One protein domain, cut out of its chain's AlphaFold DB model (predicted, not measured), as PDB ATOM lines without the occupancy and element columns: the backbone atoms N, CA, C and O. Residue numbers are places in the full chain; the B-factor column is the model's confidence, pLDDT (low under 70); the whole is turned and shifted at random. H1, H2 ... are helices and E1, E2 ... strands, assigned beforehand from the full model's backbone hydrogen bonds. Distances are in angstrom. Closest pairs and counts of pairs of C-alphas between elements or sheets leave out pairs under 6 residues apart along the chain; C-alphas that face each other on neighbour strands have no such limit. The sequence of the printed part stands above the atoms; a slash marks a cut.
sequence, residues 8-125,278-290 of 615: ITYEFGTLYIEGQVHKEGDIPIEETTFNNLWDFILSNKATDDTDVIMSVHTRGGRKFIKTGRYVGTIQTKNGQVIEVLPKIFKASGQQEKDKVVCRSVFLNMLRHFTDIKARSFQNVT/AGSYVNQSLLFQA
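Overview. This is residues 8 to 125 and 278 to 290 of the 615 residues of an uncharacterized protein of Alloprevotella sp. E39 (UniProt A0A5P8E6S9). Two small sheets stand at an angle to each other like the sides of a V, with H1 filling the angle between them; H2 covers the other face of the sheet E1 E7 E6 E8. Links E1 to E2 and E5 to E6 join the two sheets. You see 131 residues with two named helices and eight named strands, in the order E1 E2 E3 H1 E4 E5 E6 E7 H2 E8. Both sheets are mixed, one ordered E1 E7 E6 E8, the other E3 E2 E5 E4, and the class is mixed, helices and strands. The whole is compact, with a radius of gyration of the C-alphas of 14.8 A and spans of 41 by 35 by 29 A.

Along the chain. Find C-alpha 8 at (8.510, -14.932, 51.238), where E1, residues 8 to 10, begins. E2 is residues 14 to 17 and E3 residues 27 to 29. H1 follows from C-alpha 31 at (19.847, -19.169, 40.455) to residue 43, 18.0 A. Next come E4, residues 54 to 59, 16.3 A; E5, 62 to 67, 16.7 A; E6, 70 to 76, 16.3 A; and E7, 81 to 85. H2, residues 96 to 112, runs 25.2 A. After the cut, E8, residues 282 to 289, runs 19.4 A to C-alpha 289 at (-2.865, -4.324, 44.040).

Arrangement. Look first at E1 and E7, parallel, with N 9 and O 83 at 2.8 A. E6 and E7 form a hairpin, with N 72 and O 84 at 2.8 A. E6 and E8 are antiparallel, with N 73 and O 286 at 2.8 A. This sheet has three layers, helices on both faces: H2 is on one face at a height over the sheet of 10.5 A, H1 on the opposite face at 8.9 A. The closest C-alphas of E7 and H2 are those of Leu 85 and Cys 102, 6.6 A. In the other sheet E3 and E2 are parallel, with N 29 and O 16 at 2.8 A; E2 and E5 are antiparallel, with N 15 and O 65 at 2.8 A; E4 and E5 form a hairpin, with N 57 and O 64 at 2.9 A. H1 is on one face of it, two layers, at a height of 8.7 A; the closest C-alphas of H1 and E4 are those of Trp 38 and Val 56, 6.4 A. E3, H1 and E4 make a split strand-helix-strand unit, two strands running the same way with E2 and E5 between them, and its crossover is right-handed. H1 and H2 are apart. Every O i to N i+4 pair is within hydrogen-bond range in H1, and 12 of 13 in H2.

Size, cuts and confidence. The C-alphas farthest apart are those of Gly 61 and His 112, 43.8 A. Residues 126 to 277 are not printed, and C-alphas 125 and 278 are 16.4 A apart across this cut. Of the links printed whole, none is long. Mean pLDDT of the printed part is 73.5, and 37 residues are under 70, among them 113 to 125 and 278 to 285.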
ATOM      1  N   ILE A   8       9.329 -16.069  50.800       85.75
ATOM      2  CA  ILE A   8       8.510 -14.932  51.238       85.75
ATOM      3  C   ILE A   8       9.289 -13.638  50.996       85.75
ATOM      4  O   ILE A   8      10.424 -13.507  51.446       85.75
ATOM      5  N   THR A   9       8.659 -12.686  50.316       87.94
ATOM      6  CA  THR A   9       9.125 -11.311  50.112       87.94
ATOM      7  C   THR A   9       7.988 -10.331  50.403       87.94
ATOM      8  O   THR A   9       6.851 -10.742  50.630       87.94
ATOM      9  N   TYR A  10       8.279  -9.035  50.390       88.19
ATOM     10  CA  TYR A  10       7.279  -7.971  50.473       88.19
ATOM     11  C   TYR A  10       7.177  -7.227  49.131       88.19
ATOM     12  O   TYR A  10       8.050  -7.338  48.264       88.19
ATOM     13  N   GLU A  11       6.116  -6.446  48.949       86.75
ATOM     14  CA  GLU A  11       6.061  -5.412  47.906       86.75
ATOM     15  C   GLU A  11       7.255  -4.437  47.999       86.75
ATOM     16  O   GLU A  11       7.780  -4.160  49.081       86.75
ATOM     17  N   PHE A  12       7.711  -3.937  46.848       86.31
ATOM     18  CA  PHE A  12       8.921  -3.107  46.689       86.31
ATOM     19  C   PHE A  12      10.245  -3.706  47.224       86.31
ATOM     20  O   PHE A  12      11.275  -3.024  47.203       86.31
ATOM     21  N   GLY A  13      10.241  -4.968  47.669       87.00
ATOM     22  CA  GLY A  13      11.415  -5.731  48.087       87.00
ATOM     23  C   GLY A  13      12.292  -6.189  46.918       87.00
ATOM     24  O   GLY A  13      11.898  -6.124  45.748       87.00
ATOM     25  N   THR A  14      13.497  -6.671  47.236       89.50
ATOM     26  CA  THR A  14      14.487  -7.108  46.241       89.50
ATOM     27  C   THR A  14      14.800  -8.598  46.356       89.50
ATOM     28  O   THR A  14      15.044  -9.105  47.448       89.50
ATOM     29  N   LEU A  15      14.857  -9.283  45.214       90.50
ATOM     30  CA  LEU A  15      15.330 -10.657  45.066       90.50
ATOM     31  C   LEU A  15      16.696 -10.654  44.361       90.50
ATOM     32  O   LEU A  15      16.868  -9.975  43.344       90.50
ATOM     33  N   TYR A  16      17.640 -11.439  44.874       90.12
ATOM     34  CA  TYR A  16      19.001 -11.600  44.344       90.12
ATOM     35  C   TYR A  16      19.329 -13.074  44.099       90.12
ATOM     36  O   TYR A  16      18.730 -13.955  44.707       90.12
ATOM     37  N   ILE A  17      20.317 -13.346  43.243       89.06
ATOM     38  CA  ILE A  17      20.896 -14.690  43.133       89.06
ATOM     39  C   ILE A  17      21.646 -15.009  44.437       89.06
ATOM     40  O   ILE A  17      22.448 -14.204  44.916       89.06
ATOM     41  N   GLU A  18      21.373 -16.181  45.005       84.88
ATOM     42  CA  GLU A  18      22.046 -16.707  46.195       84.88
ATOM     43  C   GLU A  18      23.583 -16.721  46.041       84.88
ATOM     44  O   GLU A  18      24.121 -16.897  44.949       84.88
ATOM     45  N   GLY A  19      24.308 -16.460  47.133       76.06
ATOM     46  CA  GLY A  19      25.770 -16.305  47.120       76.06
ATOM     47  C   GLY A  19      26.290 -14.936  46.648       76.06
ATOM     48  O   GLY A  19      27.464 -14.636  46.859       76.06
ATOM     49  N   GLN A  20      25.455 -14.058  46.075       79.56
ATOM     50  CA  GLN A  20      25.865 -12.675  45.790       79.56
ATOM     51  C   GLN A  20      25.799 -11.789  47.041       79.56
ATOM     52  O   GLN A  20      24.887 -11.903  47.858       79.56
ATOM     53  N   VAL A  21      26.734 -10.837  47.161       72.44
ATOM     54  CA  VAL A  21      26.702  -9.811  48.218       72.44
ATOM     55  C   VAL A  21      25.513  -8.869  47.988       72.44
ATOM     56  O   VAL A  21      25.488  -8.109  47.011       72.44
ATOM     57  N   HIS A  22      24.557  -8.928  48.909       69.56
ATOM     58  CA  HIS A  22      23.283  -8.204  48.942       69.56
ATOM     59  C   HIS A  22      23.211  -7.305  50.194       69.56
ATOM     60  O   HIS A  22      24.155  -7.278  50.988       69.56
ATOM     61  N   LYS A  23      22.142  -6.515  50.361       70.12
ATOM     62  CA  LYS A  23      21.908  -5.730  51.584       70.12
ATOM     63  C   LYS A  23      21.046  -6.492  52.585       70.12
ATOM     64  O   LYS A  23      20.286  -7.382  52.226       70.12
ATOM     65  N   GLU A  24      21.103  -6.067  53.839       64.88
ATOM     66  CA  GLU A  24      20.133  -6.470  54.853       64.88
ATOM     67  C   GLU A  24      18.695  -6.154  54.388       64.88
ATOM     68  O   GLU A  24      18.393  -5.024  53.998       64.88
ATOM     69  N   GLY A  25      17.825  -7.170  54.390       68.88
ATOM     70  CA  GLY A  25      16.449  -7.093  53.879       68.88
ATOM     71  C   GLY A  25      16.267  -7.437  52.392       68.88
ATOM     72  O   GLY A  25      15.126  -7.577  51.951       68.88
ATOM     73  N   ASP A  26      17.346  -7.620  51.625       82.31
ATOM     74  CA  ASP A  26      17.281  -8.264  50.306       82.31
ATOM     75  C   ASP A  26      17.187  -9.795  50.471       82.31
ATOM     76  O   ASP A  26      17.750 -10.365  51.404       82.31
ATOM     77  N   ILE A  27      16.491 -10.482  49.558       85.75
ATOM     78  CA  ILE A  27      16.186 -11.916  49.689       85.75
ATOM     79  C   ILE A  27      16.965 -12.740  48.649       85.75
ATOM     80  O   ILE A  27      16.743 -12.564  47.444       85.75
ATOM     81  N   PRO A  28      17.863 -13.653  49.072       87.12
ATOM     82  CA  PRO A  28      18.549 -14.564  48.162       87.12
ATOM     83  C   PRO A  28      17.595 -15.654  47.661       87.12
ATOM     84  O   PRO A  28      16.800 -16.207  48.423       87.12
ATOM     85  N   ILE A  29      17.689 -15.976  46.371       89.62
ATOM     86  CA  ILE A  29      16.950 -17.064  45.728       89.62
ATOM     87  C   ILE A  29      17.877 -17.883  44.820       89.62
ATOM     88  O   ILE A  29      18.792 -17.349  44.191       89.62
ATOM     89  N   GLU A  30      17.610 -19.186  44.732       90.06
ATOM     90  CA  GLU A  30      18.325 -20.133  43.867       90.06
ATOM     91  C   GLU A  30      18.415 -19.618  42.420       90.06
ATOM     92  O   GLU A  30      17.399 -19.224  41.836       90.06
ATOM     93  N   GLU A  31      19.598 -19.697  41.803       88.94
ATOM     94  CA  GLU A  31      19.847 -19.169  40.455       88.94
ATOM     95  C   GLU A  31      18.862 -19.701  39.396       88.94
ATOM     96  O   GLU A  31      18.389 -18.935  38.553       88.94
ATOM     97  N   THR A  32      18.471 -20.982  39.461       87.19
ATOM     98  CA  THR A  32      17.488 -21.539  38.511       87.19
ATOM     99  C   THR A  32      16.121 -20.864  38.647       87.19
ATOM    100  O   THR A  32      15.440 -20.633  37.648       87.19
ATOM    101  N   THR A  33      15.725 -20.494  39.867       86.81
ATOM    102  CA  THR A  33      14.484 -19.756  40.138       86.81
ATOM    103  C   THR A  33      14.624 -18.303  39.687       86.81
ATOM    104  O   THR A  33      13.714 -17.783  39.040       86.81
ATOM    105  N   PHE A  34      15.771 -17.669  39.961       89.88
ATOM    106  CA  PHE A  34      16.059 -16.299  39.536       89.88
ATOM    107  C   PHE A  34      15.989 -16.144  38.016       89.88
ATOM    108  O   PHE A  34      15.276 -15.271  37.531       89.88
ATOM    109  N   ASN A  35      16.679 -17.003  37.261       88.06
ATOM    110  CA  ASN A  35      16.736 -16.898  35.803       88.06
ATOM    111  C   ASN A  35      15.358 -17.166  35.160       88.06
ATOM    112  O   ASN A  35      14.929 -16.381  34.322       88.06
ATOM    113  N   ASN A  36      14.587 -18.158  35.641       83.19
ATOM    114  CA  ASN A  36      13.191 -18.348  35.203       83.19
ATOM    115  C   ASN A  36      12.324 -17.091  35.433       83.19
ATOM    116  O   ASN A  36      11.503 -16.742  34.587       83.19
ATOM    117  N   LEU A  37      12.493 -16.407  36.570       82.75
ATOM    118  CA  LEU A  37      11.743 -15.191  36.900       82.75
ATOM    119  C   LEU A  37      12.210 -13.980  36.071       82.75
ATOM    120  O   LEU A  37      11.390 -13.184  35.618       82.75
ATOM    121  N   TRP A  38      13.518 -13.861  35.845       86.50
ATOM    122  CA  TRP A  38      14.153 -12.818  35.040       86.50
ATOM    123  C   TRP A  38      13.704 -12.889  33.574       86.50
ATOM    124  O   TRP A  38      13.254 -11.884  33.017       86.50
ATOM    125  N   ASP A  39      13.753 -14.080  32.973       82.44
ATOM    126  CA  ASP A  39      13.365 -14.314  31.579       82.44
ATOM    127  C   ASP A  39      11.844 -14.196  31.385       82.44
ATOM    128  O   ASP A  39      11.384 -13.659  30.374       82.44
ATOM    129  N   PHE A  40      11.046 -14.590  32.388       75.88
ATOM    130  CA  PHE A  40       9.610 -14.295  32.427       75.88
ATOM    131  C   PHE A  40       9.331 -12.785  32.384       75.88
ATOM    132  O   PHE A  40       8.530 -12.336  31.565       75.88
ATOM    133  N   ILE A  41      10.004 -11.990  33.224       78.69
ATOM    134  CA  ILE A  41       9.812 -10.532  33.243       78.69
ATOM    135  C   ILE A  41      10.256  -9.918  31.910       78.69
ATOM    136  O   ILE A  41       9.530  -9.096  31.359       78.69
ATOM    137  N   LEU A  42      11.412 -10.319  31.361       78.69
ATOM    138  CA  LEU A  42      11.902  -9.802  30.076       78.69
ATOM    139  C   LEU A  42      10.952 -10.104  28.912       78.69
ATOM    140  O   LEU A  42      10.623  -9.191  28.156       78.69
ATOM    141  N   SER A  43      10.478 -11.347  28.791       71.19
ATOM    142  CA  SER A  43       9.570 -11.767  27.709       71.19
ATOM    143  C   SER A  43       8.197 -11.082  27.744       71.19
ATOM    144  O   SER A  43       7.506 -11.064  26.731       71.19
ATOM    145  N   ASN A  44       7.821 -10.466  28.870       67.00
ATOM    146  CA  ASN A  44       6.530  -9.798  29.064       67.00
ATOM    147  C   ASN A  44       6.630  -8.257  29.146       67.00
ATOM    148  O   ASN A  44       5.641  -7.598  29.460       67.00
ATOM    149  N   LYS A  45       7.791  -7.654  28.835       63.75
ATOM    150  CA  LYS A  45       7.977  -6.184  28.831       63.75
ATOM    151  C   LYS A  45       7.249  -5.435  27.706       63.75
ATOM    152  O   LYS A  45       7.141  -4.219  27.784       63.75
ATOM    153  N   ALA A  46       6.804  -6.121  26.655       50.06
ATOM    154  CA  ALA A  46       6.339  -5.502  25.405       50.06
ATOM    155  C   ALA A  46       4.843  -5.116  25.382       50.06
ATOM    156  O   ALA A  46       4.241  -5.043  24.313       50.06
ATOM    157  N   THR A  47       4.223  -4.898  26.541       52.25
ATOM    158  CA  THR A  47       2.844  -4.394  26.643       52.25
ATOM    159  C   THR A  47       2.855  -3.063  27.388       52.25
ATOM    160  O   THR A  47       3.109  -3.054  28.589       52.25
ATOM    161  N   ASP A  48       2.544  -1.962  26.695       43.44
ATOM    162  CA  ASP A  48       2.676  -0.569  27.180       43.44
ATOM    163  C   ASP A  48       1.811  -0.202  28.408       43.44
ATOM    164  O   ASP A  48       1.905   0.903  28.937       43.44
ATOM    165  N   ASP A  49       0.990  -1.134  28.890       45.50
ATOM    166  CA  ASP A  49       0.063  -0.986  30.018       45.50
ATOM    167  C   ASP A  49       0.599  -1.651  31.314       45.50
ATOM    168  O   ASP A  49      -0.143  -1.908  32.269       45.50
ATOM    169  N   THR A  50       1.896  -2.009  31.361       44.75
ATOM    170  CA  THR A  50       2.512  -2.655  32.536       44.75
ATOM    171  C   THR A  50       2.743  -1.686  33.687       44.75
ATOM    172  O   THR A  50       3.853  -1.234  33.955       44.75
ATOM    173  N   ASP A  51       1.682  -1.488  34.453       50.88
ATOM    174  CA  ASP A  51       1.741  -1.203  35.878       50.88
ATOM    175  C   ASP A  51       2.525  -2.341  36.577       50.88
ATOM    176  O   ASP A  51       2.012  -3.444  36.778       50.88
ATOM    177  N   VAL A  52       3.830  -2.135  36.801       62.66
ATOM    178  CA  VAL A  52       4.816  -3.234  36.843       62.66
ATOM    179  C   VAL A  52       4.680  -4.147  38.073       62.66
ATOM    180  O   VAL A  52       4.942  -3.735  39.201       62.66
ATOM    181  N   ILE A  53       4.379  -5.431  37.837       71.81
ATOM    182  CA  ILE A  53       4.343  -6.498  38.859       71.81
ATOM    183  C   ILE A  53       5.737  -6.768  39.450       71.81
ATOM    184  O   ILE A  53       5.901  -6.812  40.668       71.81
ATOM    185  N   MET A  54       6.742  -6.948  38.589       81.56
ATOM    186  CA  MET A  54       8.153  -7.099  38.959       81.56
ATOM    187  C   MET A  54       9.045  -6.487  37.879       81.56
ATOM    188  O   MET A  54       8.747  -6.586  36.691       81.56
ATOM    189  N   SER A  55      10.161  -5.888  38.284       84.69
ATOM    190  CA  SER A  55      11.123  -5.229  37.396       84.69
ATOM    191  C   SER A  55      12.519  -5.841  37.535       84.69
ATOM    192  O   SER A  55      12.998  -6.070  38.643       84.69
ATOM    193  N   VAL A  56      13.173  -6.100  36.401       88.06
ATOM    194  CA  VAL A  56      14.569  -6.570  36.322       88.06
ATOM    195  C   VAL A  56      15.529  -5.383  36.238       88.06
ATOM    196  O   VAL A  56      15.300  -4.461  35.452       88.06
ATOM    197  N   HIS A  57      16.608  -5.420  37.021       88.31
ATOM    198  CA  HIS A  57      17.599  -4.347  37.143       88.31
ATOM    199  C   HIS A  57      19.027  -4.899  37.178       88.31
ATOM    200  O   HIS A  57      19.261  -6.021  37.629       88.31
ATOM    201  N   THR A  58      19.994  -4.066  36.791       87.19
ATOM    202  CA  THR A  58      21.430  -4.361  36.916       87.19
ATOM    203  C   THR A  58      22.142  -3.186  37.585       87.19
ATOM    204  O   THR A  58      21.969  -2.044  37.164       87.19
ATOM    205  N   ARG A  59      22.969  -3.438  38.608       82.94
ATOM    206  CA  ARG A  59      23.808  -2.413  39.264       82.94
ATOM    207  C   ARG A  59      25.184  -2.985  39.586       82.94
ATOM    208  O   ARG A  59      25.280  -3.989  40.283       82.94
ATOM    209  N   GLY A  60      26.248  -2.344  39.094       79.50
ATOM    210  CA  GLY A  60      27.629  -2.798  39.323       79.50
ATOM    211  C   GLY A  60      27.867  -4.242  38.859       79.50
ATOM    212  O   GLY A  60      28.418  -5.042  39.606       79.50
ATOM    213  N   GLY A  61      27.342  -4.603  37.682       79.00
ATOM    214  CA  GLY A  61      27.384  -5.966  37.132       79.00
ATOM    215  C   GLY A  61      26.402  -6.971  37.755       79.00
ATOM    216  O   GLY A  61      26.115  -7.990  37.135       79.00
ATOM    217  N   ARG A  62      25.830  -6.694  38.937       83.00
ATOM    218  CA  ARG A  62      24.905  -7.611  39.629       83.00
ATOM    219  C   ARG A  62      23.473  -7.447  39.124       83.00
ATOM    220  O   ARG A  62      22.965  -6.325  39.076       83.00
ATOM    221  N   LYS A  63      22.829  -8.567  38.784       89.56
ATOM    222  CA  LYS A  63      21.402  -8.659  38.433       89.56
ATOM    223  C   LYS A  63      20.548  -8.736  39.701       89.56
ATOM    224  O   LYS A  63      20.895  -9.476  40.616       89.56
ATOM    225  N   PHE A  64      19.415  -8.041  39.730       90.19
ATOM    226  CA  PHE A  64      18.409  -8.183  40.789       90.19
ATOM    227  C   PHE A  64      16.989  -7.924  40.275       90.19
ATOM    228  O   PHE A  64      16.789  -7.247  39.263       90.19
ATOM    229  N   ILE A  65      15.993  -8.468  40.973       89.94
ATOM    230  CA  ILE A  65      14.571  -8.315  40.647       89.94
ATOM    231  C   ILE A  65      13.900  -7.540  41.776       89.94
ATOM    232  O   ILE A  65      14.093  -7.867  42.941       89.94
ATOM    233  N   LYS A  66      13.100  -6.524  41.449       88.94
ATOM    234  CA  LYS A  66      12.258  -5.806  42.414       88.94
ATOM    235  C   LYS A  66      10.792  -6.143  42.222       88.94
ATOM    236  O   LYS A  66      10.311  -6.088  41.091       88.94
ATOM    237  N   THR A  67      10.080  -6.422  43.307       87.50
ATOM    238  CA  THR A  67       8.610  -6.466  43.306       87.50
ATOM    239  C   THR A  67       8.037  -5.051  43.160       87.50
ATOM    240  O   THR A  67       8.677  -4.062  43.520       87.50
ATOM    241  N   GLY A  68       6.849  -4.937  42.569       84.75
ATOM    242  CA  GLY A  68       6.054  -3.708  42.552       84.75
ATOM    243  C   GLY A  68       4.997  -3.699  43.659       84.75
ATOM    244  O   GLY A  68       5.148  -4.393  44.663       84.75
ATOM    245  N   ARG A  69       3.894  -2.975  43.422       82.44
ATOM    246  CA  ARG A  69       2.702  -2.869  44.299       82.44
ATOM    247  C   ARG A  69       1.794  -4.115  44.334       82.44
ATOM    248  O   ARG A  69       0.668  -4.061  44.823       82.44
ATOM    249  N   TYR A  70       2.230  -5.213  43.714       82.69
ATOM    250  CA  TYR A  70       1.413  -6.411  43.524       82.69
ATOM    251  C   TYR A  70       1.776  -7.489  44.542       82.69
ATOM    252  O   TYR A  70       2.897  -7.995  44.543       82.69
ATOM    253  N   VAL A  71       0.802  -7.862  45.367       84.50
ATOM    254  CA  VAL A  71       0.928  -8.825  46.470       84.50
ATOM    255  C   VAL A  71       0.150 -10.102  46.162       84.50
ATOM    256  O   VAL A  71      -0.880 -10.047  45.499       84.50
ATOM    257  N   GLY A  72       0.629 -11.265  46.605       81.12
ATOM    258  CA  GLY A  72       0.066 -12.577  46.278       81.12
ATOM    259  C   GLY A  72       1.130 -13.659  46.095       81.12
ATOM    260  O   GLY A  72       2.131 -13.659  46.801       81.12
ATOM    261  N   THR A  73       0.926 -14.601  45.171       79.19
ATOM    262  CA  THR A  73       1.880 -15.690  44.881       79.19
ATOM    263  C   THR A  73       2.203 -15.845  43.396       79.19
ATOM    264  O   THR A  73       1.369 -15.599  42.528       79.19
ATOM    265  N   ILE A  74       3.425 -16.300  43.107       77.75
ATOM    266  CA  ILE A  74       3.948 -16.615  41.771       77.75
ATOM    267  C   ILE A  74       4.680 -17.959  41.849       77.75
ATOM    268  O   ILE A  74       5.642 -18.099  42.601       77.75
ATOM    269  N   GLN A  75       4.252 -18.958  41.078       75.94
ATOM    270  CA  GLN A  75       4.932 -20.244  40.940       75.94
ATOM    271  C   GLN A  75       5.720 -20.289  39.628       75.94
ATOM    272  O   GLN A  75       5.155 -20.330  38.533       75.94
ATOM    273  N   THR A  76       7.045 -20.317  39.747       75.31
ATOM    274  CA  THR A  76       7.969 -20.472  38.613       75.31
ATOM    275  C   THR A  76       7.948 -21.901  38.055       75.31
ATOM    276  O   THR A  76       7.475 -22.835  38.711       75.31
ATOM    277  N   LYS A  77       8.483 -22.095  36.841       70.12
ATOM    278  CA  LYS A  77       8.437 -23.385  36.132       70.12
ATOM    279  C   LYS A  77       8.986 -24.586  36.907       70.12
ATOM    280  O   LYS A  77       8.439 -25.681  36.792       70.12
ATOM    281  N   ASN A  78      10.026 -24.389  37.724       73.12
ATOM    282  CA  ASN A  78      10.635 -25.442  38.551       73.12
ATOM    283  C   ASN A  78       9.769 -25.845  39.777       73.12
ATOM    284  O   ASN A  78      10.161 -26.713  40.561       73.12
ATOM    285  N   GLY A  79       8.593 -25.227  39.950       71.81
ATOM    286  CA  GLY A  79       7.652 -25.467  41.045       71.81
ATOM    287  C   GLY A  79       7.909 -24.633  42.304       71.81
ATOM    288  O   GLY A  79       7.133 -24.747  43.254       71.81
ATOM    289  N   GLN A  80       8.958 -23.802  42.328       81.06
ATOM    290  CA  GLN A  80       9.229 -22.871  43.419       81.06
ATOM    291  C   GLN A  80       8.165 -21.769  43.458       81.06
ATOM    292  O   GLN A  80       7.891 -21.120  42.446       81.06
ATOM    293  N   VAL A  81       7.600 -21.553  44.647       80.62
ATOM    294  CA  VAL A  81       6.620 -20.498  44.929       80.62
ATOM    295  C   VAL A  81       7.333 -19.289  45.527       80.62
ATOM    296  O   VAL A  81       8.176 -19.438  46.411       80.62
ATOM    297  N   ILE A  82       6.977 -18.104  45.054       83.06
ATOM    298  CA  ILE A  82       7.353 -16.807  45.609       83.06
ATOM    299  C   ILE A  82       6.060 -16.170  46.118       83.06
ATOM    300  O   ILE A  82       5.077 -16.114  45.381       83.06
ATOM    301  N   GLU A  83       6.039 -15.727  47.367       85.75
ATOM    302  CA  GLU A  83       4.901 -15.078  48.016       85.75
ATOM    303  C   GLU A  83       5.282 -13.634  48.341       85.75
ATOM    304  O   GLU A  83       6.223 -13.394  49.092       85.75
ATOM    305  N   VAL A  84       4.577 -12.680  47.737       87.00
ATOM    306  CA  VAL A  84       4.783 -11.239  47.909       87.00
ATOM    307  C   VAL A  84       3.722 -10.735  48.883       87.00
ATOM    308  O   VAL A  84       2.547 -10.675  48.532       87.00
ATOM    309  N   LEU A  85       4.102 -10.413  50.114       87.00
ATOM    310  CA  LEU A  85       3.184  -9.925  51.143       87.00
ATOM    311  C   LEU A  85       3.035  -8.391  51.096       87.00
ATOM    312  O   LEU A  85       3.992  -7.693  50.746       87.00
ATOM    313  N   PRO A  86       1.865  -7.846  51.481       87.38
ATOM    314  CA  PRO A  86       1.706  -6.414  51.709       87.38
ATOM    315  C   PRO A  86       2.574  -5.957  52.882       87.38
ATOM    316  O   PRO A  86       2.687  -6.642  53.903       87.38
ATOM    317  N   LYS A  87       3.175  -4.777  52.743       85.12
ATOM    318  CA  LYS A  87       4.085  -4.162  53.706       85.12
ATOM    319  C   LYS A  87       3.304  -3.462  54.819       85.12
ATOM    320  O   LYS A  87       3.301  -2.241  54.949       85.12
ATOM    321  N   ILE A  88       2.621  -4.258  55.638       79.81
ATOM    322  CA  ILE A  88       1.928  -3.796  56.847       79.81
ATOM    323  C   ILE A  88       2.987  -3.274  57.820       79.81
ATOM    324  O   ILE A  88       3.709  -4.058  58.436       79.81
ATOM    325  N   PHE A  89       3.137  -1.954  57.923       72.38
ATOM    326  CA  PHE A  89       4.343  -1.328  58.479       72.38
ATOM    327  C   PHE A  89       4.644  -1.701  59.941       72.38
ATOM    328  O   PHE A  89       5.811  -1.831  60.291       72.38
ATOM    329  N   LYS A  90       3.615  -1.977  60.754       70.19
ATOM    330  CA  LYS A  90       3.722  -2.512  62.130       70.19
ATOM    331  C   LYS A  90       4.310  -3.936  62.222       70.19
ATOM    332  O   LYS A  90       4.714  -4.368  63.294       70.19
ATOM    333  N   ALA A  91       4.303  -4.691  61.123       61.47
ATOM    334  CA  ALA A  91       4.615  -6.123  61.080       61.47
ATOM    335  C   ALA A  91       5.466  -6.532  59.859       61.47
ATOM    336  O   ALA A  91       5.491  -7.700  59.495       61.47
ATOM    337  N   SER A  92       6.170  -5.596  59.213       57.00
ATOM    338  CA  SER A  92       7.007  -5.863  58.022       57.00
ATOM    339  C   SER A  92       8.479  -6.141  58.352       57.00
ATOM    340  O   SER A  92       9.369  -5.867  57.544       57.00
ATOM    341  N   GLY A  93       8.754  -6.634  59.560       63.88
ATOM    342  CA  GLY A  93      10.097  -7.017  59.978       63.88
ATOM    343  C   GLY A  93      10.581  -8.312  59.313       63.88
ATOM    344  O   GLY A  93       9.871  -8.968  58.543       63.88
ATOM    345  N   GLN A  94      11.831  -8.675  59.606       64.50
ATOM    346  CA  GLN A  94      12.443  -9.915  59.115       64.50
ATOM    347  C   GLN A  94      12.150 -11.131  60.017       64.50
ATOM    348  O   GLN A  94      12.434 -12.264  59.614       64.50
ATOM    349  N   GLN A  95      11.587 -10.938  61.219       70.56
ATOM    350  CA  GLN A  95      11.348 -12.030  62.166       70.56
ATOM    351  C   GLN A  95      10.177 -12.898  61.682       70.56
ATOM    352  O   GLN A  95       9.238 -12.416  61.053       70.56
ATOM    353  N   GLU A  96      10.191 -14.201  61.976       71.00
ATOM    354  CA  GLU A  96       9.168 -15.109  61.429       71.00
ATOM    355  C   GLU A  96       7.750 -14.783  61.939       71.00
ATOM    356  O   GLU A  96       6.776 -14.915  61.199       71.00
ATOM    357  N   LYS A  97       7.639 -14.249  63.167       76.00
ATOM    358  CA  LYS A  97       6.380 -13.736  63.736       76.00
ATOM    359  C   LYS A  97       5.755 -12.629  62.863       76.00
ATOM    360  O   LYS A  97       4.540 -12.591  62.700       76.00
ATOM    361  N   ASP A  98       6.594 -11.778  62.269       77.38
ATOM    362  CA  ASP A  98       6.196 -10.591  61.506       77.38
ATOM    363  C   ASP A  98       5.519 -11.036  60.197       77.38
ATOM    364  O   ASP A  98       4.400 -10.629  59.877       77.38
ATOM    365  N   LYS A  99       6.132 -12.014  59.516       78.50
ATOM    366  CA  LYS A  99       5.599 -12.666  58.307       78.50
ATOM    367  C   LYS A  99       4.274 -13.385  58.571       78.50
ATOM    368  O   LYS A  99       3.389 -13.367  57.716       78.50
ATOM    369  N   VAL A 100       4.120 -14.020  59.739       80.25
ATOM    370  CA  VAL A 100       2.866 -14.685  60.141       80.25
ATOM    371  C   VAL A 100       1.736 -13.667  60.311       80.25
ATOM    372  O   VAL A 100       0.645 -13.902  59.789       80.25
ATOM    373  N   VAL A 101       1.997 -12.523  60.955       83.06
ATOM    374  CA  VAL A 101       1.021 -11.422  61.079       83.06
ATOM    375  C   VAL A 101       0.718 -10.795  59.715       83.06
ATOM    376  O   VAL A 101      -0.450 -10.627  59.370       83.06
ATOM    377  N   CYS A 102       1.727 -10.522  58.882       84.31
ATOM    378  CA  CYS A 102       1.489 -10.002  57.532       84.31
ATOM    379  C   CYS A 102       0.622 -10.943  56.686       84.31
ATOM    380  O   CYS A 102      -0.317 -10.494  56.027       84.31
ATOM    381  N   ARG A 103       0.880 -12.257  56.738       82.94
ATOM    382  CA  ARG A 103       0.072 -13.255  56.026       82.94
ATOM    383  C   ARG A 103      -1.348 -13.362  56.595       82.94
ATOM    384  O   ARG A 103      -2.286 -13.472  55.809       82.94
ATOM    385  N   SER A 104      -1.544 -13.326  57.916       82.69
ATOM    386  CA  SER A 104      -2.890 -13.422  58.504       82.69
ATOM    387  C   SER A 104      -3.752 -12.203  58.165       82.69
ATOM    388  O   SER A 104      -4.906 -12.372  57.771       82.69
ATOM    389  N   VAL A 105      -3.178 -10.997  58.207       86.50
ATOM    390  CA  VAL A 105      -3.833  -9.753  57.772       86.50
ATOM    391  C   VAL A 105      -4.126  -9.771  56.272       86.50
ATOM    392  O   VAL A 105      -5.247  -9.470  55.868       86.50
ATOM    393  N   PHE A 106      -3.171 -10.180  55.433       85.62
ATOM    394  CA  PHE A 106      -3.370 -10.282  53.984       85.62
ATOM    395  C   PHE A 106      -4.520 -11.233  53.623       85.62
ATOM    396  O   PHE A 106      -5.418 -10.866  52.863       85.62
ATOM    397  N   LEU A 107      -4.553 -12.426  54.227       79.94
ATOM    398  CA  LEU A 107      -5.658 -13.373  54.056       79.94
ATOM    399  C   LEU A 107      -6.976 -12.832  54.636       79.94
ATOM    400  O   LEU A 107      -8.037 -13.137  54.097       79.94
ATOM    401  N   ASN A 108      -6.933 -12.003  55.685       81.75
ATOM    402  CA  ASN A 108      -8.118 -11.337  56.219       81.75
ATOM    403  C   ASN A 108      -8.705 -10.320  55.228       81.75
ATOM    404  O   ASN A 108      -9.903 -10.377  54.960       81.75
ATOM    405  N   MET A 109      -7.875  -9.463  54.623       85.31
ATOM    406  CA  MET A 109      -8.313  -8.538  53.567       85.31
ATOM    407  C   MET A 109      -8.899  -9.307  52.374       85.31
ATOM    408  O   MET A 109      -9.998  -9.003  51.913       85.31
ATOM    409  N   LEU A 110      -8.234 -10.383  51.936       77.19
ATOM    410  CA  LEU A 110      -8.697 -11.234  50.833       77.19
ATOM    411  C   LEU A 110     -10.049 -11.922  51.083       77.19
ATOM    412  O   LEU A 110     -10.794 -12.129  50.129       77.19
ATOM    413  N   ARG A 111     -10.412 -12.256  52.331       72.38
ATOM    414  CA  ARG A 111     -11.752 -12.799  52.663       72.38
ATOM    415  C   ARG A 111     -12.892 -11.803  52.430       72.38
ATOM    416  O   ARG A 111     -14.046 -12.214  52.337       72.38
ATOM    417  N   HIS A 112     -12.575 -10.515  52.346       73.00
ATOM    418  CA  HIS A 112     -13.549  -9.430  52.238       73.00
ATOM    419  C   HIS A 112     -13.349  -8.555  50.991       73.00
ATOM    420  O   HIS A 112     -14.082  -7.591  50.801       73.00
ATOM    421  N   PHE A 113     -12.404  -8.921  50.119       69.19
ATOM    422  CA  PHE A 113     -12.168  -8.264  48.839       69.19
ATOM    423  C   PHE A 113     -13.320  -8.548  47.860       69.19
ATOM    424  O   PHE A 113     -13.657  -9.705  47.585       69.19
ATOM    425  N   THR A 114     -13.931  -7.485  47.345       56.66
ATOM    426  CA  THR A 114     -15.116  -7.506  46.477       56.66
ATOM    427  C   THR A 114     -14.808  -7.154  45.024       56.66
ATOM    428  O   THR A 114     -15.507  -7.641  44.129       56.66
ATOM    429  N   ASP A 115     -13.764  -6.362  44.755       55.62
ATOM    430  CA  ASP A 115     -13.372  -6.031  43.387       55.62
ATOM    431  C   ASP A 115     -12.856  -7.260  42.619       55.62
ATOM    432  O   ASP A 115     -12.156  -8.142  43.114       55.62
ATOM    433  N   ILE A 116     -13.206  -7.312  41.339       49.19
ATOM    434  CA  ILE A 116     -12.974  -8.456  40.450       49.19
ATOM    435  C   ILE A 116     -11.728  -8.191  39.568       49.19
ATOM    436  O   ILE A 116     -11.490  -8.873  38.575       49.19
ATOM    437  N   LYS A 117     -10.897  -7.201  39.934       44.31
ATOM    438  CA  LYS A 117      -9.663  -6.788  39.229       44.31
ATOM    439  C   LYS A 117      -8.362  -7.396  39.804       44.31
ATOM    440  O   LYS A 117      -7.304  -6.775  39.729       44.31
ATOM    441  N   ALA A 118      -8.420  -8.613  40.352       41.09
ATOM    442  CA  ALA A 118      -7.230  -9.437  40.652       41.09
ATOM    443  C   ALA A 118      -6.408  -9.780  39.371       41.09
ATOM    444  O   ALA A 118      -6.872  -9.477  38.276       41.09
ATOM    445  N   ARG A 119      -5.206 -10.392  39.473       44.00
ATOM    446  CA  ARG A 119      -4.308 -10.830  38.357       44.00
ATOM    447  C   ARG A 119      -3.469 -12.071  38.752       44.00
ATOM    448  O   ARG A 119      -2.619 -11.923  39.603       44.00
ATOM    449  N   SER A 120      -3.529 -13.301  38.240       53.53
ATOM    450  CA  SER A 120      -4.082 -13.870  37.011       53.53
ATOM    451  C   SER A 120      -4.396 -15.373  37.209       53.53
ATOM    452  O   SER A 120      -4.549 -15.827  38.338       53.53
ATOM    453  N   PHE A 121      -4.536 -16.133  36.117       32.12
ATOM    454  CA  PHE A 121      -4.256 -17.572  35.984       32.12
ATOM    455  C   PHE A 121      -4.069 -17.888  34.489       32.12
ATOM    456  O   PHE A 121      -4.872 -17.442  33.666       32.12
ATOM    457  N   GLN A 122      -3.093 -18.729  34.141       28.14
ATOM    458  CA  GLN A 122      -3.071 -19.461  32.871       28.14
ATOM    459  C   GLN A 122      -2.659 -20.922  33.094       28.14
ATOM    460  O   GLN A 122      -1.974 -21.246  34.055       28.14
ATOM    461  N   ASN A 123      -3.076 -21.770  32.152       28.53
ATOM    462  CA  ASN A 123      -2.523 -23.084  31.811       28.53
ATOM    463  C   ASN A 123      -2.402 -24.163  32.911       28.53
ATOM    464  O   ASN A 123      -1.357 -24.372  33.513       28.53
ATOM    465  N   VAL A 124      -3.443 -25.006  32.912       31.55
ATOM    466  CA  VAL A 124      -3.423 -26.446  33.240       31.55
ATOM    467  C   VAL A 124      -3.382 -26.815  34.735       31.55
ATOM    468  O   VAL A 124      -2.522 -26.405  35.502       31.55
ATOM    469  N   THR A 125      -4.380 -27.631  35.093       33.03
ATOM    470  CA  THR A 125      -4.648 -28.362  36.346       33.03
ATOM    471  C   THR A 125      -4.119 -27.762  37.657       33.03
ATOM    472  O   THR A 125      -2.947 -27.879  38.002       33.03
ATOM    473  N   ALA A 278       1.105 -14.320  28.618       39.41
ATOM    474  CA  ALA A 278       1.348 -15.618  27.994       39.41
ATOM    475  C   ALA A 278       2.862 -15.851  27.857       39.41
ATOM    476  O   ALA A 278       3.537 -15.133  27.124       39.41
ATOM    477  N   GLY A 279       3.413 -16.853  28.548       47.81
ATOM    478  CA  GLY A 279       4.858 -17.085  28.542       47.81
ATOM    479  C   GLY A 279       5.272 -18.465  29.040       47.81
ATOM    480  O   GLY A 279       4.577 -19.115  29.813       47.81
ATOM    481  N   SER A 280       6.442 -18.916  28.599       53.69
ATOM    482  CA  SER A 280       6.955 -20.274  28.795       53.69
ATOM    483  C   SER A 280       7.847 -20.439  30.040       53.69
ATOM    484  O   SER A 280       8.696 -21.329  30.048       53.69
ATOM    485  N   TYR A 281       7.654 -19.634  31.097       54.53
ATOM    486  CA  TYR A 281       8.589 -19.529  32.242       54.53
ATOM    487  C   TYR A 281       7.939 -19.480  33.648       54.53
ATOM    488  O   TYR A 281       8.560 -19.880  34.635       54.53
ATOM    489  N   VAL A 282       6.672 -19.066  33.753       55.06
ATOM    490  CA  VAL A 282       5.856 -19.133  34.982       55.06
ATOM    491  C   VAL A 282       4.740 -20.151  34.773       55.06
ATOM    492  O   VAL A 282       4.190 -20.237  33.678       55.06
ATOM    493  N   ASN A 283       4.419 -20.929  35.810       56.22
ATOM    494  CA  ASN A 283       3.322 -21.898  35.768       56.22
ATOM    495  C   ASN A 283       1.999 -21.251  36.194       56.22
ATOM    496  O   ASN A 283       0.997 -21.389  35.506       56.22
ATOM    497  N   GLN A 284       1.980 -20.570  37.345       60.44
ATOM    498  CA  GLN A 284       0.763 -20.037  37.975       60.44
ATOM    499  C   GLN A 284       1.097 -18.732  38.719       60.44
ATOM    500  O   GLN A 284       2.181 -18.621  39.290       60.44
ATOM    501  N   SER A 285       0.191 -17.752  38.763       64.31
ATOM    502  CA  SER A 285       0.360 -16.543  39.589       64.31
ATOM    503  C   SER A 285      -0.979 -15.913  39.957       64.31
ATOM    504  O   SER A 285      -1.803 -15.707  39.074       64.31
ATOM    505  N   LEU A 286      -1.168 -15.554  41.227       71.62
ATOM    506  CA  LEU A 286      -2.369 -14.899  41.747       71.62
ATOM    507  C   LEU A 286      -1.955 -13.722  42.637       71.62
ATOM    508  O   LEU A 286      -1.375 -13.924  43.701       71.62
ATOM    509  N   LEU A 287      -2.238 -12.512  42.172       74.00
ATOM    510  CA  LEU A 287      -1.725 -11.227  42.633       74.00
ATOM    511  C   LEU A 287      -2.835 -10.164  42.653       74.00
ATOM    512  O   LEU A 287      -3.821 -10.233  41.916       74.00
ATOM    513  N   PHE A 288      -2.638  -9.146  43.481       76.19
ATOM    514  CA  PHE A 288      -3.599  -8.090  43.784       76.19
ATOM    515  C   PHE A 288      -2.839  -6.774  43.992       76.19
ATOM    516  O   PHE A 288      -1.713  -6.806  44.481       76.19
ATOM    517  N   GLN A 289      -3.428  -5.626  43.651       80.75
ATOM    518  CA  GLN A 289      -2.865  -4.324  44.040       80.75
ATOM    519  C   GLN A 289      -3.057  -4.135  45.551       80.75
ATOM    520  O   GLN A 289      -4.187  -4.248  46.034       80.75
ATOM    521  N   ALA A 290      -1.980  -3.874  46.294       85.44
ATOM    522  CA  ALA A 290      -2.045  -3.714  47.749       85.44
ATOM    523  C   ALA A 290      -2.919  -2.513  48.157       85.44
ATOM    524  O   ALA A 290      -3.688  -2.604  49.113       85.44
TER     525      ALA A 290